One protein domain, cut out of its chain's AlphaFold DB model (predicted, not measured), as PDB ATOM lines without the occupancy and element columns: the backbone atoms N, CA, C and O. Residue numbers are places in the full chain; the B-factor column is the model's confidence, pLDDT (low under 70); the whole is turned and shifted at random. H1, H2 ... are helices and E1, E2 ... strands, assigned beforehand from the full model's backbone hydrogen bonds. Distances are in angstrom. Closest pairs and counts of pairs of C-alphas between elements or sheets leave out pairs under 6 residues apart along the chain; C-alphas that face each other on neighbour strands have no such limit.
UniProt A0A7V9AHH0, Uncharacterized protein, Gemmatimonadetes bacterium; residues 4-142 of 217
ATOM      1  N   ARG A   4     193.691 162.751 127.290       57.09
ATOM      2  CA  ARG A   4     193.296 162.934 128.701       57.09
ATOM      3  C   ARG A   4     194.382 162.545 129.716       57.09
ATOM      4  O   ARG A   4     194.417 163.125 130.795       57.09
ATOM      5  N   SER A   5     195.257 161.588 129.398       71.75
ATOM      6  CA  SER A   5     196.368 161.200 130.278       71.75
ATOM      7  C   SER A   5     197.491 162.234 130.277       71.75
ATOM      8  O   SER A   5     198.135 162.420 131.303       71.75
ATOM      9  N   THR A   6     197.703 162.927 129.154       79.69
ATOM     10  CA  THR A   6     198.729 163.971 129.031       79.69
ATOM     11  C   THR A   6     198.334 165.220 129.816       79.69
ATOM     12  O   THR A   6     199.129 165.690 130.619       79.69
ATOM     13  N   ALA A   7     197.080 165.673 129.711       84.81
ATOM     14  CA  ALA A   7     196.588 166.821 130.483       84.81
ATOM     15  C   ALA A   7     196.632 166.582 132.007       84.81
ATOM     16  O   ALA A   7     197.051 167.450 132.766       84.81
ATOM     17  N   ALA A   8     196.245 165.385 132.467       86.56
ATOM     18  CA  ALA A   8     196.326 165.033 133.887       86.56
ATOM     19  C   ALA A   8     197.778 164.971 134.391       86.56
ATOM     20  O   ALA A   8     198.064 165.361 135.524       86.56
ATOM     21  N   ARG A   9     198.703 164.488 133.549       90.44
ATOM     22  CA  ARG A   9     200.137 164.495 133.852       90.44
ATOM     23  C   ARG A   9     200.666 165.922 133.942       90.44
ATOM     24  O   ARG A   9     201.322 166.235 134.924       90.44
ATOM     25  N   GLU A  10     200.361 166.773 132.969       91.75
ATOM     26  CA  GLU A  10     200.813 168.168 132.939       91.75
ATOM     27  C   GLU A  10     200.312 168.958 134.156       91.75
ATOM     28  O   GLU A  10     201.111 169.602 134.829       91.75
ATOM     29  N   ALA A  11     199.039 168.800 134.537       92.56
ATOM     30  CA  ALA A  11     198.493 169.413 135.751       92.56
ATOM     31  C   ALA A  11     199.239 168.972 137.023       92.56
ATOM     32  O   ALA A  11     199.560 169.793 137.883       92.56
ATOM     33  N   ARG A  12     199.576 167.680 137.131       92.88
ATOM     34  CA  ARG A  12     200.378 167.160 138.249       92.88
ATOM     35  C   ARG A  12     201.797 167.733 138.251       92.88
ATOM     36  O   ARG A  12     202.339 168.005 139.319       92.88
ATOM     37  N   LEU A  13     202.412 167.895 137.079       94.56
ATOM     38  CA  LEU A  13     203.730 168.522 136.961       94.56
ATOM     39  C   LEU A  13     203.681 169.977 137.430       94.56
ATOM     40  O   LEU A  13     204.511 170.361 138.249       94.56
ATOM     41  N   ALA A  14     202.688 170.747 136.980       95.50
ATOM     42  CA  ALA A  14     202.489 172.134 137.393       95.50
ATOM     43  C   ALA A  14     202.292 172.257 138.914       95.50
ATOM     44  O   ALA A  14     202.889 173.118 139.558       95.50
ATOM     45  N   GLU A  15     201.527 171.344 139.521       95.00
ATOM     46  CA  GLU A  15     201.344 171.294 140.975       95.00
ATOM     47  C   GLU A  15     202.673 171.105 141.724       95.00
ATOM     48  O   GLU A  15     202.999 171.895 142.615       95.00
ATOM     49  N   VAL A  16     203.459 170.091 141.346       94.62
ATOM     50  CA  VAL A  16     204.735 169.767 142.004       94.62
ATOM     51  C   VAL A  16     205.771 170.868 141.781       94.62
ATOM     52  O   VAL A  16     206.391 171.336 142.737       94.62
ATOM     53  N   ILE A  17     205.952 171.295 140.529       95.88
ATOM     54  CA  ILE A  17     206.924 172.328 140.157       95.88
ATOM     55  C   ILE A  17     206.566 173.647 140.839       95.88
ATOM     56  O   ILE A  17     207.431 174.265 141.459       95.88
ATOM     57  N   GLY A  18     205.293 174.044 140.805       96.62
ATOM     58  CA  GLY A  18     204.819 175.252 141.466       96.62
ATOM     59  C   GLY A  18     205.002 175.209 142.982       96.62
ATOM     60  O   GLY A  18     205.442 176.192 143.572       96.62
ATOM     61  N   ALA A  19     204.719 174.075 143.634       95.94
ATOM     62  CA  ALA A  19     204.935 173.925 145.075       95.94
ATOM     63  C   ALA A  19     206.408 174.100 145.470       95.94
ATOM     64  O   ALA A  19     206.709 174.839 146.408       95.94
ATOM     65  N   VAL A  20     207.323 173.478 144.724       96.69
ATOM     66  CA  VAL A  20     208.766 173.602 144.964       96.69
ATOM     67  C   VAL A  20     209.258 175.017 144.675       96.69
ATOM     68  O   VAL A  20     210.022 175.559 145.468       96.69
ATOM     69  N   ALA A  21     208.791 175.649 143.596       97.12
ATOM     70  CA  ALA A  21     209.156 177.024 143.267       97.12
ATOM     71  C   ALA A  21     208.711 178.016 144.353       97.12
ATOM     72  O   ALA A  21     209.490 178.883 144.735       97.12
ATOM     73  N   ARG A  22     207.504 177.862 144.917       97.12
ATOM     74  CA  ARG A  22     207.041 178.706 146.035       97.12
ATOM     75  C   ARG A  22     207.892 178.535 147.287       97.12
ATOM     76  O   ARG A  22     208.235 179.531 147.917       97.12
ATOM     77  N   GLN A  23     208.244 177.297 147.638       96.81
ATOM     78  CA  GLN A  23     209.140 177.064 148.769       96.81
ATOM     79  C   GLN A  23     210.517 177.688 148.510       96.81
ATOM     80  O   GLN A  23     211.047 178.373 149.375       96.81
ATOM     81  N   ALA A  24     211.051 177.532 147.297       96.38
ATOM     82  CA  ALA A  24     212.329 178.118 146.906       96.38
ATOM     83  C   ALA A  24     212.320 179.653 146.984       96.38
ATOM     84  O   ALA A  24     213.290 180.242 147.448       96.38
ATOM     85  N   LEU A  25     211.227 180.301 146.564       96.81
ATOM     86  CA  LEU A  25     211.035 181.748 146.707       96.81
ATOM     87  C   LEU A  25     211.056 182.179 148.174       96.81
ATOM     88  O   LEU A  25     211.784 183.106 148.524       96.81
ATOM     89  N   ALA A  26     210.310 181.475 149.029       96.31
ATOM     90  CA  ALA A  26     210.264 181.756 150.459       96.31
ATOM     91  C   ALA A  26     211.642 181.588 151.123       96.31
ATOM     92  O   ALA A  26     212.074 182.472 151.859       96.31
ATOM     93  N   ASP A  27     212.352 180.497 150.819       95.69
ATOM     94  CA  ASP A  27     213.684 180.212 151.365       95.69
ATOM     95  C   ASP A  27     214.735 181.222 150.885       95.69
ATOM     96  O   ASP A  27     215.662 181.564 151.621       95.69
ATOM     97  N   TRP A  28     214.593 181.711 149.651       95.12
ATOM     98  CA  TRP A  28     215.489 182.704 149.063       95.12
ATOM     99  C   TRP A  28     215.162 184.144 149.486       95.12
ATOM    100  O   TRP A  28     215.996 185.034 149.324       95.12
ATOM    101  N   GLY A  29     213.957 184.394 150.008       95.69
ATOM    102  CA  GLY A  29     213.451 185.748 150.247       95.69
ATOM    103  C   GLY A  29     213.174 186.525 148.954       95.69
ATOM    104  O   GLY A  29     213.354 187.739 148.926       95.69
ATOM    105  N   ALA A  30     212.785 185.828 147.883       96.19
ATOM    106  CA  ALA A  30     212.415 186.413 146.594       96.19
ATOM    107  C   ALA A  30     210.891 186.454 146.414       96.19
ATOM    108  O   ALA A  30     210.165 185.607 146.934       96.19
ATOM    109  N   GLU A  31     210.408 187.411 145.625       96.12
ATOM    110  CA  GLU A  31     208.982 187.569 145.316       96.12
ATOM    111  C   GLU A  31     208.584 186.864 144.012       96.12
ATOM    112  O   GLU A  31     207.413 186.535 143.809       96.12
ATOM    113  N   ARG A  32     209.554 186.611 143.125       96.69
ATOM    114  CA  ARG A  32     209.309 186.095 141.772       96.69
ATOM    115  C   ARG A  32     210.444 185.233 141.229       96.69
ATOM    116  O   ARG A  32     211.585 185.316 141.679       96.69
ATOM    117  N   ILE A  33     210.141 184.409 140.234       98.19
ATOM    118  CA  ILE A  33     211.130 183.632 139.481       98.19
ATOM    119  C   ILE A  33     211.624 184.459 138.294       98.19
ATOM    120  O   ILE A  33     210.821 184.903 137.483       98.19
ATOM    121  N   ALA A  34     212.939 184.603 138.145       98.12
ATOM    122  CA  ALA A  34     213.558 185.093 136.915       98.12
ATOM    123  C   ALA A  34     213.932 183.896 136.030       98.12
ATOM    124  O   ALA A  34     215.020 183.327 136.161       98.12
ATOM    125  N   LEU A  35     213.017 183.483 135.150       98.19
ATOM    126  CA  LEU A  35     213.233 182.347 134.257       98.19
ATOM    127  C   LEU A  35     214.114 182.776 133.082       98.19
ATOM    128  O   LEU A  35     213.720 183.634 132.292       98.19
ATOM    129  N   LEU A  36     215.299 182.177 132.949       97.75
ATOM    130  CA  LEU A  36     216.210 182.485 131.850       97.75
ATOM    131  C   LEU A  36     215.665 181.895 130.548       97.75
ATOM    132  O   LEU A  36     215.785 180.701 130.291       97.75
ATOM    133  N   ASP A  37     215.121 182.744 129.689       96.81
ATOM    134  CA  ASP A  37     214.389 182.334 128.496       96.81
ATOM    135  C   ASP A  37     215.253 182.476 127.236       96.81
ATOM    136  O   ASP A  37     215.621 183.577 126.833       96.81
ATOM    137  N   ASP A  38     215.626 181.347 126.636       93.69
ATOM    138  CA  ASP A  38     216.353 181.274 125.357       93.69
ATOM    139  C   ASP A  38     215.435 181.011 124.161       93.69
ATOM    140  O   ASP A  38     215.922 180.783 123.054       93.69
ATOM    141  N   GLY A  39     214.116 181.035 124.359       94.69
ATOM    142  CA  GLY A  39     213.149 180.687 123.324       94.69
ATOM    143  C   GLY A  39     213.074 179.187 123.032       94.69
ATOM    144  O   GLY A  39     212.467 178.797 122.035       94.69
ATOM    145  N   SER A  40     213.680 178.342 123.871       96.19
ATOM    146  CA  SER A  40     213.588 176.887 123.748       96.19
ATOM    147  C   SER A  40     212.198 176.344 124.126       96.19
ATOM    148  O   SER A  40     211.461 176.982 124.890       96.19
ATOM    149  N   PRO A  41     211.834 175.134 123.648       97.44
ATOM    150  CA  PRO A  41     210.664 174.408 124.141       97.44
ATOM    151  C   PRO A  41     210.686 174.224 125.664       97.44
ATOM    152  O   PRO A  41     209.646 174.327 126.310       97.44
ATOM    153  N   GLU A  42     211.869 174.017 126.246       97.88
ATOM    154  CA  GLU A  42     212.079 173.939 127.689       97.88
ATOM    155  C   GLU A  42     211.678 175.233 128.403       97.88
ATOM    156  O   GLU A  42     210.926 175.185 129.375       97.88
ATOM    157  N   ALA A  43     212.137 176.394 127.927       97.50
ATOM    158  CA  ALA A  43     211.789 177.677 128.532       97.50
ATOM    159  C   ALA A  43     210.278 177.939 128.472       97.50
ATOM    160  O   ALA A  43     209.675 178.358 129.462       97.50
ATOM    161  N   ALA A  44     209.646 177.624 127.339       97.69
ATOM    162  CA  ALA A  44     208.201 177.744 127.181       97.69
ATOM    163  C   ALA A  44     207.425 176.783 128.101       97.69
ATOM    164  O   ALA A  44     206.439 177.189 128.717       97.69
ATOM    165  N   LEU A  45     207.868 175.527 128.217       97.62
ATOM    166  CA  LEU A  45     207.257 174.531 129.099       97.62
ATOM    167  C   LEU A  45     207.421 174.911 130.576       97.62
ATOM    168  O   LEU A  45     206.460 174.826 131.334       97.62
ATOM    169  N   ALA A  46     208.610 175.357 130.983       97.69
ATOM    170  CA  ALA A  46     208.881 175.786 132.352       97.69
ATOM    171  C   ALA A  46     207.999 176.974 132.756       97.69
ATOM    172  O   ALA A  46     207.393 176.928 133.824       97.69
ATOM    173  N   ALA A  47     207.893 177.995 131.896       97.56
ATOM    174  CA  ALA A  47     207.006 179.135 132.125       97.56
ATOM    175  C   ALA A  47     205.557 178.670 132.303       97.56
ATOM    176  O   ALA A  47     204.951 178.942 133.336       97.56
ATOM    177  N   ARG A  48     205.049 177.869 131.356       96.75
ATOM    178  CA  ARG A  48     203.676 177.355 131.389       96.75
ATOM    179  C   ARG A  48     203.376 176.564 132.664       96.75
ATOM    180  O   ARG A  48     202.389 176.840 133.326       96.75
ATOM    181  N   LEU A  49     204.241 175.626 133.056       96.75
ATOM    182  CA  LEU A  49     204.035 174.809 134.262       96.75
ATOM    183  C   LEU A  49     204.079 175.628 135.563       96.75
ATOM    184  O   LEU A  49     203.407 175.270 136.529       96.75
ATOM    185  N   LEU A  50     204.877 176.698 135.613       96.75
ATOM    186  CA  LEU A  50     204.933 177.605 136.764       96.75
ATOM    187  C   LEU A  50     203.699 178.518 136.834       96.75
ATOM    188  O   LEU A  50     203.170 178.743 137.922       96.75
ATOM    189  N   GLU A  51     203.243 179.015 135.686       95.12
ATOM    190  CA  GLU A  51     202.065 179.880 135.550       95.12
ATOM    191  C   GLU A  51     200.755 179.111 135.807       95.12
ATOM    192  O   GLU A  51     199.878 179.615 136.508       95.12
ATOM    193  N   ASP A  52     200.656 177.868 135.324       94.25
ATOM    194  CA  ASP A  52     199.483 176.991 135.472       94.25
ATOM    195  C   ASP A  52     199.398 176.307 136.851       94.25
ATOM    196  O   ASP A  52     198.463 175.548 137.129       94.25
ATOM    197  N   ALA A  53     200.368 176.539 137.739       93.00
ATOM    198  CA  ALA A  53     200.349 175.969 139.079       93.00
ATOM    199  C   ALA A  53     199.092 176.426 139.859       93.00
ATOM    200  O   ALA A  53     198.745 177.608 139.826       93.00
ATOM    201  N   PRO A  54     198.443 175.549 140.662       88.62
ATOM    202  CA  PRO A  54     197.204 175.887 141.383       88.62
ATOM    203  C   PRO A  54     197.303 177.127 142.280       88.62
ATOM    204  O   PRO A  54     196.310 177.792 142.567       88.62
ATOM    205  N   THR A  55     198.510 177.425 142.755       88.06
ATOM    206  CA  THR A  55     198.838 178.708 143.369       88.06
ATOM    207  C   THR A  55     199.890 179.366 142.504       88.06
ATOM    208  O   THR A  55     201.005 178.840 142.405       88.06
ATOM    209  N   ALA A  56     199.507 180.498 141.914       83.88
ATOM    210  CA  ALA A  56     200.318 181.238 140.964       83.88
ATOM    211  C   ALA A  56     201.726 181.487 141.512       83.88
ATOM    212  O   ALA A  56     201.903 181.937 142.649       83.88
ATOM    213  N   VAL A  57     202.717 181.190 140.681       92.00
ATOM    214  CA  VAL A  57     204.108 181.565 140.903       92.00
ATOM    215  C   VAL A  57     204.377 182.769 140.008       92.00
ATOM    216  O   VAL A  57     204.225 182.640 138.796       92.00
ATOM    217  N   PRO A  58     204.742 183.944 140.545       95.12
ATOM    218  CA  PRO A  58     205.129 185.071 139.705       95.12
ATOM    219  C   PRO A  58     206.391 184.717 138.908       95.12
ATOM    220  O   PRO A  58     207.405 184.333 139.495       95.12
ATOM    221  N   VAL A  59     206.328 184.828 137.579       96.81
ATOM    222  CA  VAL A  59     207.439 184.514 136.670       96.81
ATOM    223  C   VAL A  59     207.720 185.712 135.771       96.81
ATOM    224  O   VAL A  59     206.859 186.132 135.006       96.81
ATOM    225  N   ASP A  60     208.956 186.202 135.815       97.12
ATOM    226  CA  ASP A  60     209.506 187.140 134.842       97.12
ATOM    227  C   ASP A  60     210.418 186.368 133.878       97.12
ATOM    228  O   ASP A  60     211.446 185.801 134.266       97.12
ATOM    229  N   ARG A  61     210.039 186.328 132.596       97.31
ATOM    230  CA  ARG A  61     210.834 185.689 131.537       97.31
ATOM    231  C   ARG A  61     211.951 186.629 131.094       97.31
ATOM    232  O   ARG A  61     211.704 187.676 130.499       97.31
ATOM    233  N   VAL A  62     213.192 186.243 131.367       97.12
ATOM    234  CA  VAL A  62     214.384 187.031 131.047       97.12
ATOM    235  C   VAL A  62     214.964 186.560 129.716       97.12
ATOM    236  O   VAL A  62     215.719 185.588 129.667       97.12
ATOM    237  N   ALA A  63     214.619 187.272 128.645       95.81
ATOM    238  CA  ALA A  63     215.087 187.007 127.286       95.81
ATOM    239  C   ALA A  63     216.064 188.085 126.783       95.81
ATOM    240  O   ALA A  63     216.072 189.220 127.259       95.81
ATOM    241  N   ILE A  64     216.871 187.729 125.779       94.19
ATOM    242  CA  ILE A  64     217.740 188.653 125.037       94.19
ATOM    243  C   ILE A  64     217.294 188.648 123.580       94.19
ATOM    244  O   ILE A  64     217.307 187.606 122.929       94.19
ATOM    245  N   SER A  65     216.922 189.811 123.049       93.19
ATOM    246  CA  SER A  65     216.625 189.943 121.621       93.19
ATOM    247  C   SER A  65     217.892 189.816 120.768       93.19
ATOM    248  O   SER A  65     218.995 190.139 121.212       93.19
ATOM    249  N   ALA A  66     217.732 189.424 119.501       91.44
ATOM    250  CA  ALA A  66     218.850 189.341 118.558       91.44
ATOM    251  C   ALA A  66     219.621 190.670 118.436       91.44
ATOM    252  O   ALA A  66     220.847 190.663 118.447       91.44
ATOM    253  N   ALA A  67     218.917 191.809 118.417       93.31
ATOM    254  CA  ALA A  67     219.534 193.135 118.351       93.31
ATOM    255  C   ALA A  67     220.353 193.478 119.612       93.31
ATOM    256  O   ALA A  67     221.438 194.057 119.517       93.31
ATOM    257  N   GLN A  68     219.865 193.100 120.800       93.50
ATOM    258  CA  GLN A  68     220.623 193.258 122.046       93.50
ATOM    259  C   GLN A  68     221.871 192.372 122.044       93.50
ATOM    260  O   GLN A  68     222.946 192.842 122.407       93.50
ATOM    261  N   LEU A  69     221.750 191.115 121.602       93.38
ATOM    262  CA  LEU A  69     222.886 190.201 121.510       93.38
ATOM    263  C   LEU A  69     223.942 190.706 120.521       93.38
ATOM    264  O   LEU A  69     225.124 190.724 120.854       93.38
ATOM    265  N   GLU A  70     223.530 191.164 119.340       92.62
ATOM    266  CA  GLU A  70     224.425 191.760 118.346       92.62
ATOM    267  C   GLU A  70     225.172 192.972 118.919       92.62
ATOM    268  O   GLU A  70     226.397 193.046 118.818       92.62
ATOM    269  N   SER A  71     224.459 193.870 119.605       93.44
ATOM    270  CA  SER A  71     225.063 195.034 120.266       93.44
ATOM    271  C   SER A  71     226.092 194.623 121.326       93.44
ATOM    272  O   SER A  71     227.167 195.211 121.404       93.44
ATOM    273  N   LEU A  72     225.798 193.594 122.127       93.12
ATOM    274  CA  LEU A  72     226.735 193.080 123.130       93.12
ATOM    275  C   LEU A  72     227.981 192.462 122.483       93.12
ATOM    276  O   LEU A  72     229.090 192.696 122.955       93.12
ATOM    277  N   LEU A  73     227.819 191.705 121.397       92.75
ATOM    278  CA  LEU A  73     228.933 191.068 120.692       92.75
ATOM    279  C   LEU A  73     229.898 192.089 120.076       92.75
ATOM    280  O   LEU A  73     231.099 191.837 120.056       92.75
ATOM    281  N   GLN A  74     229.405 193.253 119.644       93.19
ATOM    282  CA  GLN A  74     230.245 194.351 119.144       93.19
ATOM    283  C   GLN A  74     231.147 194.970 120.225       93.19
ATOM    284  O   GLN A  74     232.175 195.562 119.900       93.19
ATOM    285  N   LEU A  75     230.784 194.836 121.506       91.19
ATOM    286  CA  LEU A  75     231.557 195.354 122.642       91.19
ATOM    287  C   LEU A  75     232.597 194.354 123.169       91.19
ATOM    288  O   LEU A  75     233.402 194.700 124.036       91.19
ATOM    289  N   LEU A  76     232.575 193.111 122.682       90.00
ATOM    290  CA  LEU A  76     233.411 192.016 123.163       90.00
ATOM    291  C   LEU A  76     234.505 191.649 122.145       90.00
ATOM    292  O   LEU A  76     234.383 191.952 120.958       90.00
ATOM    293  N   PRO A  77     235.590 190.972 122.574       88.69
ATOM    294  CA  PRO A  77     236.628 190.524 121.654       88.69
ATOM    295  C   PRO A  77     236.072 189.624 120.532       88.69
ATOM    296  O   PRO A  77     235.239 188.753 120.807       88.69
ATOM    297  N   PRO A  78     236.567 189.752 119.288       74.81
ATOM    298  CA  PRO A  78     236.140 188.902 118.181       74.81
ATOM    299  C   PRO A  78     236.591 187.461 118.449       74.81
ATOM    300  O   PRO A  78     237.791 187.205 118.492       74.81
ATOM    301  N   SER A  79     235.635 186.561 118.715       75.50
ATOM    302  CA  SER A  79     235.747 185.096 118.957       75.50
ATOM    303  C   SER A  79     234.829 184.601 120.082       75.50
ATOM    304  O   SER A  79     234.797 183.400 120.351       75.50
ATOM    305  N   GLN A  80     234.087 185.489 120.755       84.25
ATOM    306  CA  GLN A  80     233.156 185.049 121.791       84.25
ATOM    307  C   GLN A  80     232.034 184.181 121.215       84.25
ATOM    308  O   GLN A  80     231.435 184.496 120.188       84.25
ATOM    309  N   ASP A  81     231.734 183.099 121.928       88.38
ATOM    310  CA  ASP A  81     230.576 182.252 121.671       88.38
ATOM    311  C   ASP A  81     229.289 183.041 121.966       88.38
ATOM    312  O   ASP A  81     229.033 183.436 123.109       88.38
ATOM    313  N   ALA A  82     228.477 183.276 120.933       88.81
ATOM    314  CA  ALA A  82     227.236 184.038 121.039       88.81
ATOM    315  C   ALA A  82     226.226 183.418 122.017       88.81
ATOM    316  O   ALA A  82     225.541 184.152 122.730       88.81
ATOM    317  N   GLY A  83     226.159 182.086 122.105       88.25
ATOM    318  CA  GLY A  83     225.295 181.383 123.052       88.25
ATOM    319  C   GLY A  83     225.741 181.608 124.493       88.25
ATOM    320  O   GLY A  83     224.919 181.896 125.366       88.25
ATOM    321  N   ARG A  84     227.057 181.581 124.741       88.81
ATOM    322  CA  ARG A  84     227.617 181.918 126.057       88.81
ATOM    323  C   ARG A  84     227.339 183.371 126.439       88.81
ATOM    324  O   ARG A  84     226.933 183.627 127.570       88.81
ATOM    325  N   VAL A  85     227.530 184.310 125.512       92.69
ATOM    326  CA  VAL A  85     227.247 185.737 125.748       92.69
ATOM    327  C   VAL A  85     225.766 185.952 126.061       92.69
ATOM    328  O   VAL A  85     225.445 186.630 127.034       92.69
ATOM    329  N   ALA A  86     224.863 185.324 125.305       93.44
ATOM    330  CA  ALA A  86     223.428 185.396 125.561       93.44
ATOM    331  C   ALA A  86     223.052 184.824 126.940       93.44
ATOM    332  O   ALA A  86     222.251 185.423 127.658       93.44
ATOM    333  N   ALA A  87     223.636 183.691 127.344       92.19
ATOM    334  CA  ALA A  87     223.400 183.101 128.662       92.19
ATOM    335  C   ALA A  87     223.873 184.020 129.804       92.19
ATOM    336  O   ALA A  87     223.122 184.263 130.748       92.19
ATOM    337  N   GLU A  88     225.080 184.585 129.707       94.31
ATOM    338  CA  GLU A  88     225.595 185.525 130.714       94.31
ATOM    339  C   GLU A  88     224.796 186.835 130.763       94.31
ATOM    340  O   GLU A  88     224.557 187.370 131.845       94.31
ATOM    341  N   ALA A  89     224.317 187.330 129.620       94.94
ATOM    342  CA  ALA A  89     223.461 188.510 129.573       94.94
ATOM    343  C   ALA A  89     222.109 188.267 130.268       94.94
ATOM    344  O   ALA A  89     221.684 189.089 131.080       94.94
ATOM    345  N   ARG A  90     221.468 187.109 130.033       96.44
ATOM    346  CA  ARG A  90     220.246 186.712 130.758       96.44
ATOM    347  C   ARG A  90     220.489 186.641 132.265       96.44
ATOM    348  O   ARG A  90     219.708 187.187 133.038       96.44
ATOM    349  N   ARG A  91     221.604 186.040 132.694       95.38
ATOM    350  CA  ARG A  91     222.000 185.985 134.113       95.38
ATOM    351  C   ARG A  91     222.180 187.369 134.718       95.38
ATOM    352  O   ARG A  91     221.737 187.608 135.838       95.38
ATOM    353  N   LEU A  92     222.842 188.271 133.996       94.38
ATOM    354  CA  LEU A  92     223.027 189.648 134.438       94.38
ATOM    355  C   LEU A  92     221.677 190.347 134.622       94.38
ATOM    356  O   LEU A  92     221.449 190.925 135.680       94.38
ATOM    357  N   TYR A  93     220.769 190.248 133.649       94.38
ATOM    358  CA  TYR A  93     219.440 190.851 133.770       94.38
ATOM    359  C   TYR A  93     218.606 190.233 134.892       94.38
ATOM    360  O   TYR A  93     217.990 190.979 135.646       94.38
ATOM    361  N   ALA A  94     218.664 188.914 135.089       94.38
ATOM    362  CA  ALA A  94     218.001 188.263 136.216       94.38
ATOM    363  C   ALA A  94     218.499 188.797 137.573       94.38
ATOM    364  O   ALA A  94     217.699 189.047 138.467       94.38
ATOM    365  N   ARG A  95     219.811 189.042 137.721       91.50
ATOM    366  CA  ARG A  95     220.380 189.638 138.947       91.50
ATOM    367  C   ARG A  95     219.930 191.080 139.173       91.50
ATOM    368  O   ARG A  95     219.816 191.499 140.319       91.50
ATOM    369  N   LEU A  96     219.699 191.837 138.101       93.56
ATOM    370  CA  LEU A  96     219.271 193.236 138.186       93.56
ATOM    371  C   LEU A  96     217.816 193.397 138.644       93.56
ATOM    372  O   LEU A  96     217.456 194.493 139.063       93.56
ATOM    373  N   LEU A  97     217.006 192.333 138.616       91.25
ATOM    374  CA  LEU A  97     215.648 192.360 139.169       91.25
ATOM    375  C   LEU A  97     215.648 192.465 140.704       91.25
ATOM    376  O   LEU A  97     214.728 193.037 141.268       91.25
ATOM    377  N   GLY A  98     216.711 192.016 141.383       85.50
ATOM    378  CA  GLY A  98     216.953 192.250 142.815       85.50
ATOM    379  C   GLY A  98     216.055 191.467 143.787       85.50
ATOM    380  O   GLY A  98     216.542 191.038 144.828       85.50
ATOM    381  N   ASP A  99     214.794 191.226 143.433       93.38
ATOM    382  CA  ASP A  99     213.781 190.487 144.200       93.38
ATOM    383  C   ASP A  99     213.433 189.122 143.573       93.38
ATOM    384  O   ASP A  99     212.422 188.504 143.917       93.38
ATOM    385  N   ALA A 100     214.262 188.650 142.637       96.50
ATOM    386  CA  ALA A 100     213.988 187.467 141.838       96.50
ATOM    387  C   ALA A 100     214.939 186.297 142.132       96.50
ATOM    388  O   ALA A 100     216.148 186.475 142.298       96.50
ATOM    389  N   LEU A 101     214.392 185.081 142.118       97.00
ATOM    390  CA  LEU A 101     215.137 183.824 142.145       97.00
ATOM    391  C   LEU A 101     215.453 183.386 140.702       97.00
ATOM    392  O   LEU A 101     214.523 183.050 139.963       97.00
ATOM    393  N   PRO A 102     216.729 183.350 140.272       97.06
ATOM    394  CA  PRO A 102     217.069 182.911 138.923       97.06
ATOM    395  C   PRO A 102     216.775 181.422 138.715       97.06
ATOM    396  O   PRO A 102     217.131 180.587 139.551       97.06
ATOM    397  N   ALA A 103     216.177 181.083 137.576       97.44
ATOM    398  CA  ALA A 103     215.865 179.708 137.208       97.44
ATOM    399  C   ALA A 103     216.348 179.378 135.793       97.44
ATOM    400  O   ALA A 103     216.130 180.157 134.865       97.44
ATOM    401  N   SER A 104     216.970 178.209 135.622       96.00
ATOM    402  CA  SER A 104     217.348 177.687 134.302       96.00
ATOM    403  C   SER A 104     216.331 176.638 133.838       96.00
ATOM    404  O   SER A 104     215.962 175.769 134.633       96.00
ATOM    405  N   PRO A 105     215.884 176.677 132.568       96.38
ATOM    406  CA  PRO A 105     214.914 175.723 132.040       96.38
ATOM    407  C   PRO A 105     215.535 174.367 131.662       96.38
ATOM    408  O   PRO A 105     214.840 173.518 131.119       96.38
ATOM    409  N   GLU A 106     216.826 174.132 131.918       94.00
ATOM    410  CA  GLU A 106     217.500 172.903 131.491       94.00
ATOM    411  C   GLU A 106     216.813 171.616 131.984       94.00
ATOM    412  O   GLU A 106     216.516 171.437 133.169       94.00
ATOM    413  N   ASN A 107     216.610 170.693 131.043       94.50
ATOM    414  CA  ASN A 107     216.062 169.364 131.294       94.50
ATOM    415  C   ASN A 107     217.140 168.393 131.824       94.50
ATOM    416  O   ASN A 107     218.346 168.597 131.659       94.50
ATOM    417  N   LYS A 108     216.706 167.287 132.431       92.88
ATOM    418  CA  LYS A 108     217.560 166.253 133.038       92.88
ATOM    419  C   LYS A 108     218.618 165.697 132.091       92.88
ATOM    420  O   LYS A 108     219.752 165.470 132.515       92.88
ATOM    421  N   THR A 109     218.277 165.484 130.822       94.56
ATOM    422  CA  THR A 109     219.208 164.954 129.817       94.56
ATOM    423  C   THR A 109     220.364 165.928 129.593       94.56
ATOM    424  O   THR A 109     221.530 165.527 129.658       94.56
ATOM    425  N   SER A 110     220.060 167.217 129.430       92.88
ATOM    426  CA  SER A 110     221.064 168.283 129.315       92.88
ATOM    427  C   SER A 110     221.905 168.423 130.585       92.88
ATOM    428  O   SER A 110     223.129 168.465 130.494       92.88
ATOM    429  N   LEU A 111     221.302 168.355 131.775       91.12
ATOM    430  CA  LEU A 111     222.032 168.421 133.052       91.12
ATOM    431  C   LEU A 111     222.972 167.219 133.276       91.12
ATOM    432  O   LEU A 111     224.045 167.333 133.882       91.12
ATOM    433  N   LEU A 112     222.588 166.033 132.798       91.00
ATOM    434  CA  LEU A 112     223.414 164.828 132.881       91.00
ATOM    435  C   LEU A 112     224.585 164.872 131.893       91.00
ATOM    436  O   LEU A 112     225.700 164.478 132.251       91.00
ATOM    437  N   LEU A 113     224.343 165.347 130.671       92.88
ATOM    438  CA  LEU A 113     225.289 165.225 129.561       92.88
ATOM    439  C   LEU A 113     226.094 166.503 129.264       92.88
ATOM    440  O   LEU A 113     227.172 166.420 128.673       92.88
ATOM    441  N   GLY A 114     225.630 167.666 129.724       88.06
ATOM    442  CA  GLY A 114     226.267 168.976 129.534       88.06
ATOM    443  C   GLY A 114     227.522 169.192 130.386       88.06
ATOM    444  O   GLY A 114     228.313 170.099 130.139       88.06
ATOM    445  N   GLY A 115     227.769 168.318 131.367       81.94
ATOM    446  CA  GLY A 115     228.941 168.378 132.239       81.94
ATOM    447  C   GLY A 115     228.734 169.309 133.433       81.94
ATOM    448  O   GLY A 115     228.434 168.840 134.531       81.94
ATOM    449  N   ALA A 116     228.938 170.615 133.260       82.88
ATOM    450  CA  ALA A 116     228.748 171.572 134.351       82.88
ATOM    451  C   ALA A 116     227.256 171.874 134.544       82.88
ATOM    452  O   ALA A 116     226.554 172.123 133.570       82.88
ATOM    453  N   LEU A 117     226.785 171.863 135.795       86.06
ATOM    454  CA  LEU A 117     225.425 172.309 136.084       86.06
ATOM    455  C   LEU A 117     225.336 173.831 135.905       86.06
ATOM    456  O   LEU A 117     226.290 174.530 136.278       86.06
ATOM    457  N   PRO A 118     224.197 174.353 135.425       89.31
ATOM    458  CA  PRO A 118     223.924 175.779 135.457       89.31
ATOM    459  C   PRO A 118     224.115 176.360 136.874       89.31
ATOM    460  O   PRO A 118     223.857 175.692 137.889       89.31
ATOM    461  N   PRO A 119     224.615 177.603 136.989       90.31
ATOM    462  CA  PRO A 119     224.753 178.282 138.273       90.31
ATOM    463  C   PRO A 119     223.401 178.686 138.877       90.31
ATOM    464  O   PRO A 119     223.353 178.987 140.067       90.31
ATOM    465  N   GLU A 120     222.326 178.685 138.086       93.50
ATOM    466  CA  GLU A 120     220.981 179.039 138.538       93.50
ATOM    467  C   GLU A 120     220.516 178.118 139.683       93.50
ATOM    468  O   GLU A 120     220.612 176.895 139.551       93.50
ATOM    469  N   PRO A 121     220.017 178.673 140.805       93.69
ATOM    470  CA  PRO A 121     219.623 177.899 141.980       93.69
ATOM    471  C   PRO A 121     218.405 177.001 141.749       93.69
ATOM    472  O   PRO A 121     218.344 175.929 142.348       93.69
ATOM    473  N   LEU A 122     217.458 177.404 140.895       95.69
ATOM    474  CA  LEU A 122     216.250 176.636 140.591       95.69
ATOM    475  C   LEU A 122     216.316 176.026 139.184       95.69
ATOM    476  O   LEU A 122     216.610 176.721 138.212       95.69
ATOM    477  N   LEU A 123     215.979 174.738 139.076       95.75
ATOM    478  CA  LEU A 123     215.883 173.990 137.818       95.75
ATOM    479  C   LEU A 123     214.490 173.348 137.708       95.75
ATOM    480  O   LEU A 123     214.322 172.185 138.086       95.75
ATOM    481  N   PRO A 124     213.471 174.081 137.216       96.06
ATOM    482  CA  PRO A 124     212.078 173.628 137.237       96.06
ATOM    483  C   PRO A 124     211.852 172.314 136.482       96.06
ATOM    484  O   PRO A 124     211.041 171.494 136.900       96.06
ATOM    485  N   LEU A 125     212.601 172.095 135.397       95.50
ATOM    486  CA  LEU A 125     212.528 170.890 134.564       95.50
ATOM    487  C   LEU A 125     213.658 169.897 134.855       95.50
ATOM    488  O   LEU A 125     213.824 168.918 134.127       95.50
ATOM    489  N   GLY A 126     214.434 170.121 135.919       93.12
ATOM    490  CA  GLY A 126     215.662 169.372 136.171       93.12
ATOM    491  C   GLY A 126     215.456 167.875 136.412       93.12
ATOM    492  O   GLY A 126     216.421 167.121 136.349       93.12
ATOM    493  N   ASP A 127     214.219 167.427 136.653       92.50
ATOM    494  CA  ASP A 127     213.874 166.009 136.802       92.50
ATOM    495  C   ASP A 127     213.072 165.416 135.628       92.50
ATOM    496  O   ASP A 127     212.635 164.269 135.709       92.50
ATOM    497  N   LEU A 128     212.902 166.169 134.536       93.75
ATOM    498  CA  LEU A 128     212.268 165.716 133.296       93.75
ATOM    499  C   LEU A 128     213.320 165.433 132.230       93.75
ATOM    500  O   LEU A 128     214.168 166.275 131.947       93.75
ATOM    501  N   TYR A 129     213.257 164.257 131.616       95.19
ATOM    502  CA  TYR A 129     214.113 163.917 130.480       95.19
ATOM    503  C   TYR A 129     213.681 164.661 129.206       95.19
ATOM    504  O   TYR A 129     212.518 165.034 129.058       95.19
ATOM    505  N   ALA A 130     214.601 164.852 128.261       97.00
ATOM    506  CA  ALA A 130     214.330 165.564 127.008       97.00
ATOM    507  C   ALA A 130     213.205 164.919 126.174       97.00
ATOM    508  O   ALA A 130     212.391 165.629 125.594       97.00
ATOM    509  N   SER A 131     213.093 163.591 126.167       96.94
ATOM    510  CA  SER A 131     211.967 162.859 125.560       96.94
ATOM    511  C   SER A 131     210.614 163.196 126.200       96.94
ATOM    512  O   SER A 131     209.604 163.259 125.506       96.94
ATOM    513  N   GLU A 132     210.574 163.468 127.508       95.56
ATOM    514  CA  GLU A 132     209.352 163.916 128.191       95.56
ATOM    515  C   GLU A 132     209.032 165.372 127.868       95.56
ATOM    516  O   GLU A 132     207.865 165.716 127.697       95.56
ATOM    517  N   VAL A 133     210.058 166.221 127.754       96.50
ATOM    518  CA  VAL A 133     209.889 167.593 127.263       96.50
ATOM    519  C   VAL A 133     209.319 167.570 125.848       96.50
ATOM    520  O   VAL A 133     208.328 168.244 125.601       96.50
ATOM    521  N   ALA A 134     209.858 166.737 124.953       96.38
ATOM    522  CA  ALA A 134     209.350 166.582 123.593       96.38
ATOM    523  C   ALA A 134     207.879 166.140 123.562       96.38
ATOM    524  O   ALA A 134     207.092 166.670 122.782       96.38
ATOM    525  N   GLU A 135     207.478 165.219 124.443       95.25
ATOM    526  CA  GLU A 135     206.081 164.786 124.566       95.25
ATOM    527  C   GLU A 135     205.143 165.926 125.016       95.25
ATOM    528  O   GLU A 135     204.013 166.016 124.536       95.25
ATOM    529  N   LEU A 136     205.596 166.790 125.929       94.81
ATOM    530  CA  LEU A 136     204.783 167.847 126.551       94.81
ATOM    531  C   LEU A 136     204.809 169.183 125.789       94.81
ATOM    532  O   LEU A 136     203.848 169.950 125.828       94.81
ATOM    533  N   ALA A 137     205.918 169.496 125.125       94.50
ATOM    534  CA  ALA A 137     206.148 170.756 124.421       94.50
ATOM    535  C   ALA A 137     206.119 170.604 122.891       94.50
ATOM    536  O   ALA A 137     206.124 171.606 122.181       94.50
ATOM    537  N   GLY A 138     206.070 169.370 122.381       94.50
ATOM    538  CA  GLY A 138     206.090 169.048 120.952       94.50
ATOM    539  C   GLY A 138     207.492 168.996 120.333       94.50
ATOM    540  O   GLY A 138     207.634 168.502 119.218       94.50
ATOM    541  N   ASP A 139     208.514 169.476 121.042       95.81
ATOM    542  CA  ASP A 139     209.927 169.402 120.663       95.81
ATOM    543  C   ASP A 139     210.816 169.541 121.913       95.81
ATOM    544  O   ASP A 139     210.331 169.834 123.008       95.81
ATOM    545  N   TRP A 140     212.120 169.341 121.754       96.44
ATOM    546  CA  TRP A 140     213.132 169.520 122.792       96.44
ATOM    547  C   TRP A 140     214.365 170.233 122.238       96.44
ATOM    548  O   TRP A 140     214.620 170.265 121.025       96.44
ATOM    549  N   SER A 141     215.176 170.787 123.136       94.50
ATOM    550  CA  SER A 141     216.448 171.401 122.789       94.50
ATOM    551  C   SER A 141     217.611 170.903 123.639       94.50
ATOM    552  O   SER A 141     217.463 170.383 124.743       94.50
ATOM    553  N   ALA A 142     218.806 171.011 123.061       92.00
ATOM    554  CA  ALA A 142     220.065 170.729 123.728       92.00
ATOM    555  C   ALA A 142     221.235 171.293 122.912       92.00
ATOM    556  O   ALA A 142     221.076 171.548 121.708       92.00
TER     557      ALA A 142
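This is residues 4 to 142 of the 217 residues of an uncharacterized protein of Gemmatimonadetes bacterium (UniProt A0A7V9AHH0). A small sheet of three parallel strands lies between helices: H2 and residues 21 to 28 of H1 cover one face, and H4 covers the other. Off the sheet, H6 packs on H2, H3 packs across the beginning of H4, and the first residues of H1 and the link between H3 and H4 make the two ends of the long axis. The printed part has 139 residues with six named helices and three named strands, in the order H1 E1 H2 E2 H3 H4 E3 H5 H6; the sheet runs E2 E1 E3, and the class is mostly helix. The whole is compact, with a radius of gyration of the C-alphas of 15.3 A, and spans 50 by 33 by 26 A, only just elongated.

H1, residues 4 to 28, is on the sheet of E1, residues 32 to 36, E2, residues 59 to 62, and E3, residues 100 to 103, at a height over the sheet of 7.6 A. It runs across the strands, at 68 degrees to E1 on the local plane. On the same face H2, residues 41 to 51, runs along the strands over E2 and E1. Residues 10 to 21 of H1 touch H2 about perpendicular, at 74 degrees, with the C-alphas of Ala 14 and Leu 49 closest at 4.4 A. E1 is parallel to E2, with N 60 and O 33 within hydrogen-bond range at 2.8 A, and to E3, with N 34 and O 101 at 2.9 A. On the opposite face H4, residues 82 to 96, lies over E1 at a height of 8.8 A, with the C-alphas of Ala 34 and Ala 94 closest at 5.5 A. The units E1, H2, E2 and, split by E1, E2, H3 H4, E3 are strand-helix-strand units, parallel strands joined through helices, with right-handed crossovers; with helices on both faces there are three layers. H3, residues 66 to 74, touches residues 82 to 86 of H4 at 77 degrees, about perpendicular, with the C-alphas of Leu 69 and Ala 86 closest at 6.3 A. H6, residues 130 to 137, touches H2 at a steep tilt of 59 degrees, with the C-alphas of Pro 41 and Ala 137 closest at 5.8 A. H5, residues 108 to 113, and H6 form a helical hairpin that only just touches, with 3 pairs of C-alphas within 8 A; the closest are Thr 109 and Ala 130, 5.7 A. Every O i to N i+4 pair is within hydrogen-bond range in H1 to H6.

H1 measures 36.0 A, from C-alpha 4 at (193.296, 162.934, 128.701). H2 measures 15.3 A, H4 21.0 A and E1 12.6 A. H6 ends at C-alpha 137, (206.148, 170.756, 124.421).

The C-alphas of Arg 4 and Pro 77, the two farthest apart, are 51.9 A apart. The printed part has no cut; the link from H5 to H6, residues 114 to 129, is long. Mean pLDDT of the printed part is 93.1, and residue 4 is under 70.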